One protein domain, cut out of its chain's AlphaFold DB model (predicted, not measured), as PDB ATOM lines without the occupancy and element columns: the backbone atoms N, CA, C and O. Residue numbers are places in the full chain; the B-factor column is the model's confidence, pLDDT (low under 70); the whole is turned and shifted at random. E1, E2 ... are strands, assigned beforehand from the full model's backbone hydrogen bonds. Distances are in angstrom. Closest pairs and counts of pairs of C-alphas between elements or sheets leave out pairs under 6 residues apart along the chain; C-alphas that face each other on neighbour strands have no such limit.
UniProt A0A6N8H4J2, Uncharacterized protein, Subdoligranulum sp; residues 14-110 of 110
ATOM      1  N   GLN A  14     -15.690  10.457  80.440       91.31
ATOM      2  CA  GLN A  14     -15.195  10.704  79.084       91.31
ATOM      3  C   GLN A  14     -15.173   9.381  78.315       91.31
ATOM      4  O   GLN A  14     -14.562   8.427  78.783       91.31
ATOM      5  N   LEU A  15     -15.778   9.345  77.123       93.31
ATOM      6  CA  LEU A  15     -15.589   8.244  76.173       93.31
ATOM      7  C   LEU A  15     -14.146   8.268  75.658       93.31
ATOM      8  O   LEU A  15     -13.689   9.307  75.175       93.31
ATOM      9  N   LEU A  16     -13.441   7.146  75.775       93.88
ATOM     10  CA  LEU A  16     -12.120   6.950  75.188       93.88
ATOM     11  C   LEU A  16     -12.252   6.388  73.777       93.88
ATOM     12  O   LEU A  16     -11.806   7.012  72.821       93.88
ATOM     13  N   THR A  17     -12.898   5.232  73.647       95.56
ATOM     14  CA  THR A  17     -12.982   4.507  72.379       95.56
ATOM     15  C   THR A  17     -14.188   3.575  72.342       95.56
ATOM     16  O   THR A  17     -14.802   3.286  73.373       95.56
ATOM     17  N   THR A  18     -14.497   3.088  71.146       95.81
ATOM     18  CA  THR A  18     -15.494   2.053  70.896       95.81
ATOM     19  C   THR A  18     -14.793   0.861  70.266       95.81
ATOM     20  O   THR A  18     -14.125   0.998  69.245       95.81
ATOM     21  N   VAL A  19     -14.950  -0.312  70.869       94.12
ATOM     22  CA  VAL A  19     -14.274  -1.546  70.464       94.12
ATOM     23  C   VAL A  19     -15.278  -2.656  70.198       94.12
ATOM     24  O   VAL A  19     -16.409  -2.637  70.690       94.12
ATOM     25  N   THR A  20     -14.855  -3.652  69.430       92.06
ATOM     26  CA  THR A  20     -15.614  -4.890  69.260       92.06
ATOM     27  C   THR A  20     -15.122  -5.922  70.265       92.06
ATOM     28  O   THR A  20     -13.922  -6.158  70.407       92.06
ATOM     29  N   PHE A  21     -16.059  -6.537  70.974       88.62
ATOM     30  CA  PHE A  21     -15.808  -7.659  71.862       88.62
ATOM     31  C   PHE A  21     -16.472  -8.904  71.274       88.62
ATOM     32  O   PHE A  21     -17.698  -9.057  71.298       88.62
ATOM     33  N   THR A  22     -15.647  -9.789  70.720       83.56
ATOM     34  CA  THR A  22     -16.075 -11.064  70.133       83.56
ATOM     35  C   THR A  22     -15.772 -12.201  71.113       83.56
ATOM     36  O   THR A  22     -14.605 -12.430  71.422       83.56
ATOM     37  N   PRO A  23     -16.777 -12.906  71.658       74.12
ATOM     38  CA  PRO A  23     -16.550 -14.071  72.505       74.12
ATOM     39  C   PRO A  23     -15.717 -15.121  71.777       74.12
ATOM     40  O   PRO A  23     -15.900 -15.348  70.581       74.12
ATOM     41  N   ILE A  24     -14.848 -15.812  72.509       67.56
ATOM     42  CA  ILE A  24     -14.085 -16.923  71.950       67.56
ATOM     43  C   ILE A  24     -15.062 -18.080  71.694       67.56
ATOM     44  O   ILE A  24     -15.707 -18.588  72.615       67.56
ATOM     45  N   ASN A  25     -15.144 -18.517  70.435       59.34
ATOM     46  CA  ASN A  25     -15.901 -19.694  69.981       59.34
ATOM     47  C   ASN A  25     -15.144 -21.005  70.275       59.34
ATOM     48  O   ASN A  25     -15.015 -21.887  69.431       59.34
ATOM     49  N   GLY A  26     -14.584 -21.116  71.479       52.19
ATOM     50  CA  GLY A  26     -13.753 -22.236  71.899       52.19
ATOM     51  C   GLY A  26     -14.504 -23.127  72.874       52.19
ATOM     52  O   GLY A  26     -14.433 -22.903  74.074       52.19
ATOM     53  N   SER A  27     -15.167 -24.158  72.350       55.00
ATOM     54  CA  SER A  27     -15.908 -25.187  73.097       55.00
ATOM     55  C   SER A  27     -17.278 -24.771  73.661       55.00
ATOM     56  O   SER A  27     -17.497 -23.662  74.153       55.00
ATOM     57  N   SER A  28     -18.210 -25.725  73.627       58.31
ATOM     58  CA  SER A  28     -19.549 -25.660  74.228       58.31
ATOM     59  C   SER A  28     -19.529 -25.496  75.758       58.31
ATOM     60  O   SER A  28     -20.557 -25.182  76.352       58.31
ATOM     61  N   ALA A  29     -18.365 -25.625  76.409       61.72
ATOM     62  CA  ALA A  29     -18.207 -25.478  77.857       61.72
ATOM     63  C   ALA A  29     -17.647 -24.118  78.310       61.72
ATOM     64  O   ALA A  29     -17.738 -23.789  79.493       61.72
ATOM     65  N   ALA A  30     -17.074 -23.307  77.415       67.50
ATOM     66  CA  ALA A  30     -16.507 -22.019  77.810       67.50
ATOM     67  C   ALA A  30     -17.614 -20.993  78.109       67.50
ATOM     68  O   ALA A  30     -18.269 -20.483  77.197       67.50
ATOM     69  N   THR A  31     -17.798 -20.664  79.388       77.88
ATOM     70  CA  THR A  31     -18.777 -19.678  79.887       77.88
ATOM     71  C   THR A  31     -18.206 -18.271  80.028       77.88
ATOM     72  O   THR A  31     -18.927 -17.345  80.391       77.88
ATOM     73  N   SER A  32     -16.919 -18.077  79.734       84.88
ATOM     74  CA  SER A  32     -16.288 -16.760  79.767       84.88
ATOM     75  C   SER A  32     -15.262 -16.572  78.657       84.88
ATOM     76  O   SER A  32     -14.743 -17.529  78.082       84.88
ATOM     77  N   SER A  33     -15.001 -15.317  78.307       87.19
ATOM     78  CA  SER A  33     -13.977 -14.929  77.340       87.19
ATOM     79  C   SER A  33     -13.296 -13.658  77.805       87.19
ATOM     80  O   SER A  33     -13.959 -12.749  78.302       87.19
ATOM     81  N   PHE A  34     -11.984 -13.604  77.614       91.19
ATOM     82  CA  PHE A  34     -11.150 -12.473  77.989       91.19
ATOM     83  C   PHE A  34     -10.607 -11.811  76.731       91.19
ATOM     84  O   PHE A  34     -10.131 -12.500  75.831       91.19
ATOM     85  N   GLN A  35     -10.678 -10.485  76.678       92.75
ATOM     86  CA  GLN A  35     -10.054  -9.684  75.630       92.75
ATOM     87  C   GLN A  35      -9.372  -8.471  76.239       92.75
ATOM     88  O   GLN A  35      -9.853  -7.889  77.213       92.75
ATOM     89  N   THR A  36      -8.245  -8.104  75.646       95.44
ATOM     90  CA  THR A  36      -7.434  -6.962  76.050       95.44
ATOM     91  C   THR A  36      -7.523  -5.864  75.006       95.44
ATOM     92  O   THR A  36      -7.451  -6.142  73.810       95.44
ATOM     93  N   TYR A  37      -7.620  -4.622  75.462       95.50
ATOM     94  CA  TYR A  37      -7.676  -3.435  74.621       95.50
ATOM     95  C   TYR A  37      -6.536  -2.502  74.998       95.50
ATOM     96  O   TYR A  37      -6.425  -2.104  76.159       95.50
ATOM     97  N   ASP A  38      -5.694  -2.172  74.025       95.81
ATOM     98  CA  ASP A  38      -4.639  -1.181  74.198       95.81
ATOM     99  C   ASP A  38      -5.250   0.226  74.177       95.81
ATOM    100  O   ASP A  38      -5.952   0.603  73.238       95.81
ATOM    101  N   LEU A  39      -5.012   0.977  75.249       95.31
ATOM    102  CA  LEU A  39      -5.455   2.352  75.430       95.31
ATOM    103  C   LEU A  39      -4.272   3.332  75.510       95.31
ATOM    104  O   LEU A  39      -4.435   4.443  76.014       95.31
ATOM    105  N   SER A  40      -3.082   2.940  75.049       93.44
ATOM    106  CA  SER A  40      -1.855   3.749  75.100       93.44
ATOM    107  C   SER A  40      -1.960   5.091  74.369       93.44
ATOM    108  O   SER A  40      -1.333   6.062  74.789       93.44
ATOM    109  N   GLU A  41      -2.800   5.183  73.337       93.69
ATOM    110  CA  GLU A  41      -3.081   6.427  72.607       93.69
ATOM    111  C   GLU A  41      -3.945   7.425  73.403       93.69
ATOM    112  O   GLU A  41      -4.101   8.584  73.011       93.69
ATOM    113  N   PHE A  42      -4.507   7.005  74.540       92.25
ATOM    114  CA  PHE A  42      -5.351   7.833  75.394       92.25
ATOM    115  C   PHE A  42      -4.601   8.302  76.644       92.25
ATOM    116  O   PHE A  42      -3.689   7.650  77.149       92.25
ATOM    117  N   ASN A  43      -5.029   9.432  77.218       89.50
ATOM    118  CA  ASN A  43      -4.465   9.942  78.470       89.50
ATOM    119  C   ASN A  43      -4.972   9.140  79.688       89.50
ATOM    120  O   ASN A  43      -5.834   9.603  80.440       89.50
ATOM    121  N   VAL A  44      -4.456   7.920  79.848       91.62
ATOM    122  CA  VAL A  44      -4.815   6.965  80.914       91.62
ATOM    123  C   VAL A  44      -3.686   6.734  81.927       91.62
ATOM    124  O   VAL A  44      -3.768   5.839  82.769       91.62
ATOM    125  N   ALA A  45      -2.634   7.554  81.883       89.81
ATOM    126  CA  ALA A  45      -1.527   7.477  82.830       89.81
ATOM    127  C   ALA A  45      -2.019   7.684  84.275       89.81
ATOM    128  O   ALA A  45      -2.766   8.619  84.570       89.81
ATOM    129  N   GLY A  46      -1.608   6.793  85.182       89.25
ATOM    130  CA  GLY A  46      -1.995   6.833  86.598       89.25
ATOM    131  C   GLY A  46      -3.430   6.383  86.903       89.25
ATOM    132  O   GLY A  46      -3.833   6.442  88.064       89.25
ATOM    133  N   LYS A  47      -4.199   5.933  85.901       92.06
ATOM    134  CA  LYS A  47      -5.541   5.366  86.100       92.06
ATOM    135  C   LYS A  47      -5.472   3.942  86.646       92.06
ATOM    136  O   LYS A  47      -4.503   3.218  86.414       92.06
ATOM    137  N   LYS A  48      -6.522   3.540  87.355       93.69
ATOM    138  CA  LYS A  48      -6.749   2.171  87.836       93.69
ATOM    139  C   LYS A  48      -7.974   1.567  87.158       93.69
ATOM    140  O   LYS A  48      -8.741   2.286  86.528       93.69
ATOM    141  N   ALA A  49      -8.182   0.256  87.290       92.81
ATOM    142  CA  ALA A  49      -9.316  -0.430  86.667       92.81
ATOM    143  C   ALA A  49     -10.675   0.174  87.077       92.81
ATOM    144  O   ALA A  49     -11.574   0.280  86.246       92.81
ATOM    145  N   GLU A  50     -10.803   0.639  88.323       92.25
ATOM    146  CA  GLU A  50     -12.023   1.255  88.860       92.25
ATOM    147  C   GLU A  50     -12.295   2.656  88.289       92.25
ATOM    148  O   GLU A  50     -13.409   3.169  88.403       92.25
ATOM    149  N   ASP A  51     -11.293   3.281  87.660       92.56
ATOM    150  CA  ASP A  51     -11.464   4.552  86.960       92.56
ATOM    151  C   ASP A  51     -12.109   4.376  85.579       92.56
ATOM    152  O   ASP A  51     -12.440   5.372  84.933       92.56
ATOM    153  N   PHE A  52     -12.299   3.140  85.117       93.88
ATOM    154  CA  PHE A  52     -12.924   2.847  83.838       93.88
ATOM    155  C   PHE A  52     -14.369   2.399  84.008       93.88
ATOM    156  O   PHE A  52     -14.779   1.816  85.009       93.88
ATOM    157  N   PHE A  53     -15.153   2.661  82.974       92.81
ATOM    158  CA  PHE A  53     -16.523   2.198  82.861       92.81
ATOM    159  C   PHE A  53     -16.740   1.672  81.449       92.81
ATOM    160  O   PHE A  53     -16.320   2.303  80.482       92.81
ATOM    161  N   VAL A  54     -17.403   0.528  81.317       92.69
ATOM    162  CA  VAL A  54     -17.744  -0.043  80.012       92.69
ATOM    163  C   VAL A  54     -19.245  -0.081  79.828       92.69
ATOM    164  O   VAL A  54     -19.998  -0.383  80.753       92.69
ATOM    165  N   ARG A  55     -19.683   0.214  78.609       90.50
ATOM    166  CA  ARG A  55     -21.085   0.152  78.220       90.50
ATOM    167  C   ARG A  55     -21.219  -0.608  76.919       90.50
ATOM    168  O   ARG A  55     -20.495  -0.352  75.967       90.50
ATOM    169  N   ILE A  56     -22.191  -1.505  76.857       89.50
ATOM    170  CA  ILE A  56     -22.567  -2.146  75.600       89.50
ATOM    171  C   ILE A  56     -23.485  -1.181  74.849       89.50
ATOM    172  O   ILE A  56     -24.545  -0.810  75.359       89.50
ATOM    173  N   SER A  57     -23.067  -0.759  73.661       90.19
ATOM    174  CA  SER A  57     -23.824   0.149  72.791       90.19
ATOM    175  C   SER A  57     -24.445  -0.554  71.587       90.19
ATOM    176  O   SER A  57     -25.356  -0.010  70.967       90.19
ATOM    177  N   GLY A  58     -24.000  -1.773  71.277       85.00
ATOM    178  CA  GLY A  58     -24.511  -2.553  70.158       85.00
ATOM    179  C   GLY A  58     -24.342  -4.053  70.358       85.00
ATOM    180  O   GLY A  58     -23.440  -4.512  71.060       85.00
ATOM    181  N   PHE A  59     -25.226  -4.812  69.720       81.25
ATOM    182  CA  PHE A  59     -25.233  -6.267  69.733       81.25
ATOM    183  C   PHE A  59     -25.462  -6.773  68.313       81.25
ATOM    184  O   PHE A  59     -26.412  -6.357  67.651       81.25
ATOM    185  N   THR A  60     -24.604  -7.678  67.853       77.81
ATOM    186  CA  THR A  60     -24.728  -8.326  66.545       77.81
ATOM    187  C   THR A  60     -24.589  -9.837  66.701       77.81
ATOM    188  O   THR A  60     -23.704 -10.327  67.407       77.81
ATOM    189  N   SER A  61     -25.491 -10.578  66.059       70.00
ATOM    190  CA  SER A  61     -25.491 -12.041  66.022       70.00
ATOM    191  C   SER A  61     -25.795 -12.520  64.607       70.00
ATOM    192  O   SER A  61     -26.655 -11.946  63.937       70.00
ATOM    193  N   SER A  62     -25.114 -13.577  64.162       65.06
ATOM    194  CA  SER A  62     -25.432 -14.234  62.888       65.06
ATOM    195  C   SER A  62     -26.871 -14.790  62.897       65.06
ATOM    196  O   SER A  62     -27.299 -15.325  63.920       65.06
ATOM    197  N   PRO A  63     -27.628 -14.686  61.789       53.75
ATOM    198  CA  PRO A  63     -29.025 -15.131  61.704       53.75
ATOM    199  C   PRO A  63     -29.224 -16.660  61.629       53.75
ATOM    200  O   PRO A  63     -30.363 -17.112  61.507       53.75
ATOM    201  N   ALA A  64     -28.160 -17.467  61.689       51.34
ATOM    202  CA  ALA A  64     -28.262 -18.922  61.607       51.34
ATOM    203  C   ALA A  64     -28.669 -19.537  62.960       51.34
ATOM    204  O   ALA A  64     -27.886 -19.576  63.896       51.34
ATOM    205  N   GLU A  65     -29.913 -20.018  62.997       47.56
ATOM    206  CA  GLU A  65     -30.527 -20.903  63.992       47.56
ATOM    207  C   GLU A  65     -30.627 -20.378  65.435       47.56
ATOM    208  O   GLU A  65     -29.668 -20.138  66.162       47.56
ATOM    209  N   LYS A  66     -31.885 -20.214  65.857       48.84
ATOM    210  CA  LYS A  66     -32.328 -19.763  67.175       48.84
ATOM    211  C   LYS A  66     -31.695 -20.585  68.305       48.84
ATOM    212  O   LYS A  66     -32.284 -21.572  68.733       48.84
ATOM    213  N   GLN A  67     -30.561 -20.130  68.827       51.97
ATOM    214  CA  GLN A  67     -30.111 -20.341  70.207       51.97
ATOM    215  C   GLN A  67     -28.929 -19.407  70.497       51.97
ATOM    216  O   GLN A  67     -27.757 -19.781  70.527       51.97
ATOM    217  N   SER A  68     -29.247 -18.123  70.669       53.59
ATOM    218  CA  SER A  68     -28.267 -17.109  71.043       53.59
ATOM    219  C   SER A  68     -27.756 -17.383  72.459       53.59
ATOM    220  O   SER A  68     -28.543 -17.398  73.407       53.59
ATOM    221  N   ARG A  69     -26.434 -17.549  72.620       59.59
ATOM    222  CA  ARG A  69     -25.770 -17.452  73.931       59.59
ATOM    223  C   ARG A  69     -26.295 -16.207  74.643       59.59
ATOM    224  O   ARG A  69     -26.183 -15.104  74.104       59.59
ATOM    225  N   SER A  70     -26.877 -16.368  75.829       66.31
ATOM    226  CA  SER A  70     -27.352 -15.212  76.588       66.31
ATOM    227  C   SER A  70     -26.145 -14.551  77.235       66.31
ATOM    228  O   SER A  70     -25.544 -15.084  78.173       66.31
ATOM    229  N   PHE A  71     -25.749 -13.406  76.677       74.56
ATOM    230  CA  PHE A  71     -24.748 -12.555  77.294       74.56
ATOM    231  C   PHE A  71     -25.231 -12.165  78.687       74.56
ATOM    232  O   PHE A  71     -26.311 -11.599  78.830       74.56
ATOM    233  N   THR A  72     -24.458 -12.519  79.709       78.69
ATOM    234  CA  THR A  72     -24.879 -12.348  81.102       78.69
ATOM    235  C   THR A  72     -24.237 -11.114  81.712       78.69
ATOM    236  O   THR A  72     -24.919 -10.320  82.351       78.69
ATOM    237  N   ASN A  73     -22.926 -10.945  81.522       86.25
ATOM    238  CA  ASN A  73     -22.191  -9.858  82.159       86.25
ATOM    239  C   ASN A  73     -20.940  -9.458  81.368       86.25
ATOM    240  O   ASN A  73     -20.251 -10.329  80.833       86.25
ATOM    241  N   LEU A  74     -20.636  -8.155  81.354       89.56
ATOM    242  CA  LEU A  74     -19.352  -7.602  80.922       89.56
ATOM    243  C   LEU A  74     -18.693  -6.944  82.127       89.56
ATOM    244  O   LEU A  74     -19.257  -6.012  82.696       89.56
ATOM    245  N   GLU A  75     -17.495  -7.384  82.481       92.56
ATOM    246  CA  GLU A  75     -16.754  -6.813  83.602       92.56
ATOM    247  C   GLU A  75     -15.324  -6.441  83.214       92.56
ATOM    248  O   GLU A  75     -14.695  -7.073  82.362       92.56
ATOM    249  N   ILE A  76     -14.811  -5.394  83.857       95.31
ATOM    250  CA  ILE A  76     -13.402  -5.014  83.792       95.31
ATOM    251  C   ILE A  76     -12.674  -5.867  84.827       95.31
ATOM    252  O   ILE A  76     -12.993  -5.810  86.010       95.31
ATOM    253  N   THR A  77     -11.706  -6.664  84.384       95.00
ATOM    254  CA  THR A  77     -10.959  -7.585  85.263       95.00
ATOM    255  C   THR A  77      -9.570  -7.082  85.615       95.00
ATOM    256  O   THR A  77      -8.981  -7.535  86.592       95.00
ATOM    257  N   GLY A  78      -9.046  -6.127  84.849       95.31
ATOM    258  CA  GLY A  78      -7.752  -5.530  85.127       95.31
ATOM    259  C   GLY A  78      -7.418  -4.380  84.193       95.31
ATOM    260  O   GLY A  78      -7.961  -4.263  83.094       95.31
ATOM    261  N   PHE A  79      -6.492  -3.543  84.645       96.88
ATOM    262  CA  PHE A  79      -5.863  -2.497  83.854       96.88
ATOM    263  C   PHE A  79      -4.388  -2.423  84.243       96.88
ATOM    264  O   PHE A  79      -4.072  -2.256  85.422       96.88
ATOM    265  N   SER A  80      -3.488  -2.581  83.276       95.44
ATOM    266  CA  SER A  80      -2.043  -2.474  83.500       95.44
ATOM    267  C   SER A  80      -1.342  -2.036  82.225       95.44
ATOM    268  O   SER A  80      -1.727  -2.466  81.144       95.44
ATOM    269  N   ASN A  81      -0.320  -1.183  82.342       94.19
ATOM    270  CA  ASN A  81       0.459  -0.672  81.205       94.19
ATOM    271  C   ASN A  81      -0.419  -0.139  80.056       94.19
ATOM    272  O   ASN A  81      -0.187  -0.460  78.896       94.19
ATOM    273  N   SER A  82      -1.457   0.634  80.388       95.88
ATOM    274  CA  SER A  82      -2.448   1.151  79.429       95.88
ATOM    275  C   SER A  82      -3.296   0.089  78.717       95.88
ATOM    276  O   SER A  82      -4.087   0.435  77.849       95.88
ATOM    277  N   VAL A  83      -3.214  -1.181  79.110       96.50
ATOM    278  CA  VAL A  83      -4.020  -2.272  78.558       96.50
ATOM    279  C   VAL A  83      -5.174  -2.596  79.503       96.50
ATOM    280  O   VAL A  83      -4.965  -2.980  80.657       96.50
ATOM    281  N   LEU A  84      -6.405  -2.461  79.009       96.38
ATOM    282  CA  LEU A  84      -7.634  -2.804  79.727       96.38
ATOM    283  C   LEU A  84      -8.053  -4.239  79.401       96.38
ATOM    284  O   LEU A  84      -8.149  -4.603  78.234       96.38
ATOM    285  N   THR A  85      -8.349  -5.043  80.417       96.38
ATOM    286  CA  THR A  85      -8.801  -6.431  80.250       96.38
ATOM    287  C   THR A  85     -10.282  -6.549  80.582       96.38
ATOM    288  O   THR A  85     -10.696  -6.304  81.719       96.38
ATOM    289  N   LEU A  86     -11.081  -6.966  79.601       94.44
ATOM    290  CA  LEU A  86     -12.507  -7.231  79.761       94.44
ATOM    291  C   LEU A  86     -12.775  -8.728  79.800       94.44
ATOM    292  O   LEU A  86     -12.190  -9.495  79.033       94.44
ATOM    293  N   LYS A  87     -13.717  -9.125  80.653       92.69
ATOM    294  CA  LYS A  87     -14.271 -10.473  80.700       92.69
ATOM    295  C   LYS A  87     -15.757 -10.422  80.384       92.69
ATOM    296  O   LYS A  87     -16.539  -9.768  81.069       92.69
ATOM    297  N   GLY A  88     -16.141 -11.143  79.343       89.12
ATOM    298  CA  GLY A  88     -17.532 -11.434  79.030       89.12
ATOM    299  C   GLY A  88     -17.915 -12.775  79.634       89.12
ATOM    300  O   GLY A  88     -17.141 -13.725  79.536       89.12
ATOM    301  N   THR A  89     -19.090 -12.848  80.250       86.12
ATOM    302  CA  THR A  89     -19.670 -14.083  80.792       86.12
ATOM    303  C   THR A  89     -20.961 -14.416  80.054       86.12
ATOM    304  O   THR A  89     -21.763 -13.527  79.749       86.12
ATOM    305  N   TYR A  90     -21.169 -15.700  79.778       79.81
ATOM    306  CA  TYR A  90     -22.275 -16.213  78.976       79.81
ATOM    307  C   TYR A  90     -22.842 -17.478  79.606       79.81
ATOM    308  O   TYR A  90     -22.135 -18.224  80.287       79.81
ATOM    309  N   THR A  91     -24.105 -17.759  79.312       74.06
ATOM    310  CA  THR A  91     -24.691 -19.062  79.619       74.06
ATOM    311  C   THR A  91     -24.088 -20.155  78.732       74.06
ATOM    312  O   THR A  91     -23.870 -19.958  77.532       74.06
ATOM    313  N   GLN A  92     -23.789 -21.305  79.344       64.19
ATOM    314  CA  GLN A  92     -23.319 -22.506  78.650       64.19
ATOM    315  C   GLN A  92     -24.419 -23.023  77.713       64.19
ATOM    316  O   GLN A  92     -25.586 -23.019  78.097       64.19
ATOM    317  N   TYR A  93     -24.055 -23.463  76.506       63.41
ATOM    318  CA  TYR A  93     -24.986 -24.101  75.572       63.41
ATOM    319  C   TYR A  93     -24.290 -25.208  74.780       63.41
ATOM    320  O   TYR A  93     -23.132 -25.065  74.386       63.41
ATOM    321  N   ASP A  94     -25.029 -26.292  74.547       52.41
ATOM    322  CA  ASP A  94     -24.531 -27.538  73.956       52.41
ATOM    323  C   ASP A  94     -24.260 -27.462  72.447       52.41
ATOM    324  O   ASP A  94     -23.551 -28.316  71.917       52.41
ATOM    325  N   TYR A  95     -24.791 -26.460  71.733       48.00
ATOM    326  CA  TYR A  95     -24.815 -26.510  70.270       48.00
ATOM    327  C   TYR A  95     -24.541 -25.170  69.566       48.00
ATOM    328  O   TYR A  95     -25.092 -24.129  69.915       48.00
ATOM    329  N   HIS A  96     -23.678 -25.278  68.549       50.66
ATOM    330  CA  HIS A  96     -23.208 -24.318  67.541       50.66
ATOM    331  C   HIS A  96     -22.501 -23.015  67.972       50.66
ATOM    332  O   HIS A  96     -22.944 -22.218  68.797       50.66
ATOM    333  N   ALA A  97     -21.355 -22.794  67.315       51.44
ATOM    334  CA  ALA A  97     -20.525 -21.602  67.383       51.44
ATOM    335  C   ALA A  97     -21.239 -20.423  66.708       51.44
ATOM    336  O   ALA A  97     -21.149 -20.224  65.499       51.44
ATOM    337  N   ASN A  98     -21.965 -19.636  67.495       58.06
ATOM    338  CA  ASN A  98     -22.539 -18.387  67.019       58.06
ATOM    339  C   ASN A  98     -21.477 -17.282  67.007       58.06
ATOM    340  O   ASN A  98     -20.779 -17.060  67.995       58.06
ATOM    341  N   ASN A  99     -21.379 -16.545  65.898       66.25
ATOM    342  CA  ASN A  99     -20.622 -15.293  65.847       66.25
ATOM    343  C   ASN A  99     -21.430 -14.218  66.580       66.25
ATOM    344  O   ASN A  99     -22.280 -13.553  65.987       66.25
ATOM    345  N   LEU A 100     -21.210 -14.107  67.889       74.62
ATOM    346  CA  LEU A 100     -21.708 -13.007  68.709       74.62
ATOM    347  C   LEU A 100     -20.659 -11.898  68.700       74.62
ATOM    348  O   LEU A 100     -19.462 -12.159  68.788       74.62
ATOM    349  N   SER A 101     -21.074 -10.651  68.557       81.88
ATOM    350  CA  SER A 101     -20.161  -9.515  68.651       81.88
ATOM    351  C   SER A 101     -20.862  -8.354  69.330       81.88
ATOM    352  O   SER A 101     -21.967  -7.959  68.952       81.88
ATOM    353  N   LEU A 102     -20.217  -7.843  70.375       86.38
ATOM    354  CA  LEU A 102     -20.682  -6.703  71.150       86.38
ATOM    355  C   LEU A 102     -19.904  -5.466  70.728       86.38
ATOM    356  O   LEU A 102     -18.677  -5.499  70.659       86.38
ATOM    357  N   THR A 103     -20.614  -4.368  70.515       91.38
ATOM    358  CA  THR A 103     -20.001  -3.044  70.435       91.38
ATOM    359  C   THR A 103     -19.921  -2.495  71.852       91.38
ATOM    360  O   THR A 103     -20.949  -2.324  72.514       91.38
ATOM    361  N   VAL A 104     -18.702  -2.263  72.330       93.44
ATOM    362  CA  VAL A 104     -18.412  -1.827  73.697       93.44
ATOM    363  C   VAL A 104     -17.785  -0.441  73.657       93.44
ATOM    364  O   VAL A 104     -16.747  -0.229  73.042       93.44
ATOM    365  N   GLU A 105     -18.410   0.505  74.339       95.12
ATOM    366  CA  GLU A 105     -17.877   1.834  74.612       95.12
ATOM    367  C   GLU A 105     -17.053   1.787  75.905       95.12
ATOM    368  O   GLU A 105     -17.552   1.356  76.950       95.12
ATOM    369  N   ILE A 106     -15.800   2.241  75.844       94.81
ATOM    370  CA  ILE A 106     -14.897   2.339  76.995       94.81
ATOM    371  C   ILE A 106     -14.823   3.799  77.430       94.81
ATOM    372  O   ILE A 106     -14.408   4.672  76.668       94.81
ATOM    373  N   TYR A 107     -15.186   4.056  78.679       94.06
ATOM    374  CA  TYR A 107     -15.149   5.359  79.323       94.06
ATOM    375  C   TYR A 107     -14.114   5.391  80.446       94.06
ATOM    376  O   TYR A 107     -13.786   4.364  81.037       94.06
ATOM    377  N   VAL A 108     -13.665   6.596  80.792       92.81
ATOM    378  CA  VAL A 108     -12.855   6.873  81.982       92.81
ATOM    379  C   VAL A 108     -13.489   7.986  82.814       92.81
ATOM    380  O   VAL A 108     -14.045   8.947  82.272       92.81
ATOM    381  N   TYR A 109     -13.395   7.879  84.135       89.25
ATOM    382  CA  TYR A 109     -13.766   8.945  85.054       89.25
ATOM    383  C   TYR A 109     -12.755  10.098  84.993       89.25
ATOM    384  O   TYR A 109     -11.538   9.903  85.130       89.25
ATOM    385  N   LYS A 110     -13.284  11.309  84.812       79.06
ATOM    386  CA  LYS A 110     -12.607  12.589  85.027       79.06
ATOM    387  C   LYS A 110     -12.881  13.131  86.416       79.06
ATOM    388  O   LYS A 110     -14.067  13.124  86.827       79.06
TER     389      LYS A 110
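What this domain is: This is residues 14 to 110 of the 110 residues of an uncharacterized protein of Subdoligranulum sp (UniProt A0A6N8H4J2). Two strongly twisted three-stranded sheets lie face to face as a sandwich, their strands crossed at 46 degrees, making a long, narrow body. One layer is E1, E6, E3 and the other E2, E5, E4, both antiparallel; the loops round residues 26, 66 and 95 gather at one end of the long axis, and the long link of residues 39 to 51 wraps round the other. The printed part has 97 residues with no named helix and six strands, E1 to E6 in chain order, class all strand. It is compact, with a radius of gyration of the C-alphas of 14.4 A, and spans 44 by 22 by 18 A, only just a rod.

How they stand to each other: Begin at inner strand E6, residues 100 to 109. Beside it runs E1, residues 14 to 21, antiparallel, with N 16 and O 106 2.8 A apart. Its other neighbour is E3, residues 52 to 61, antiparallel, where N 55 and O 105 are 2.9 A apart; E3 bends by 52 degrees at residue 58. In the second sheet look for inner strand E5, residues 83 to 90, with E2, residues 32 to 38, antiparallel to it: N 35 and O 86 are 3.0 A apart. E4, residues 71 to 80, forms a hairpin with E5, with N 85 and O 78 2.8 A apart. Between the sheets, the closest C-alphas of E3 and E4 are those of Val 54 and Ile 76, 7.6 A apart.

Where its parts are: Find C-alpha 14 at (-15.195, 10.704, 79.084), where E1 begins; E6 ends at C-alpha 109, (-13.766, 8.945, 85.054). E6 is 28.5 A long, E3 26.4 A, E4 25.6 A, E5 23.0 A, E2 20.2 A and E1 19.7 A.

The domain as a whole: The C-alphas farthest apart, those of Gly 46 and Glu 65, are 45.8 A apart. The printed part has no cut, and E2 to E3 is the long link. Look for pLDDT under 70 at residues 24 to 30, 62 to 70 and 92 to 99.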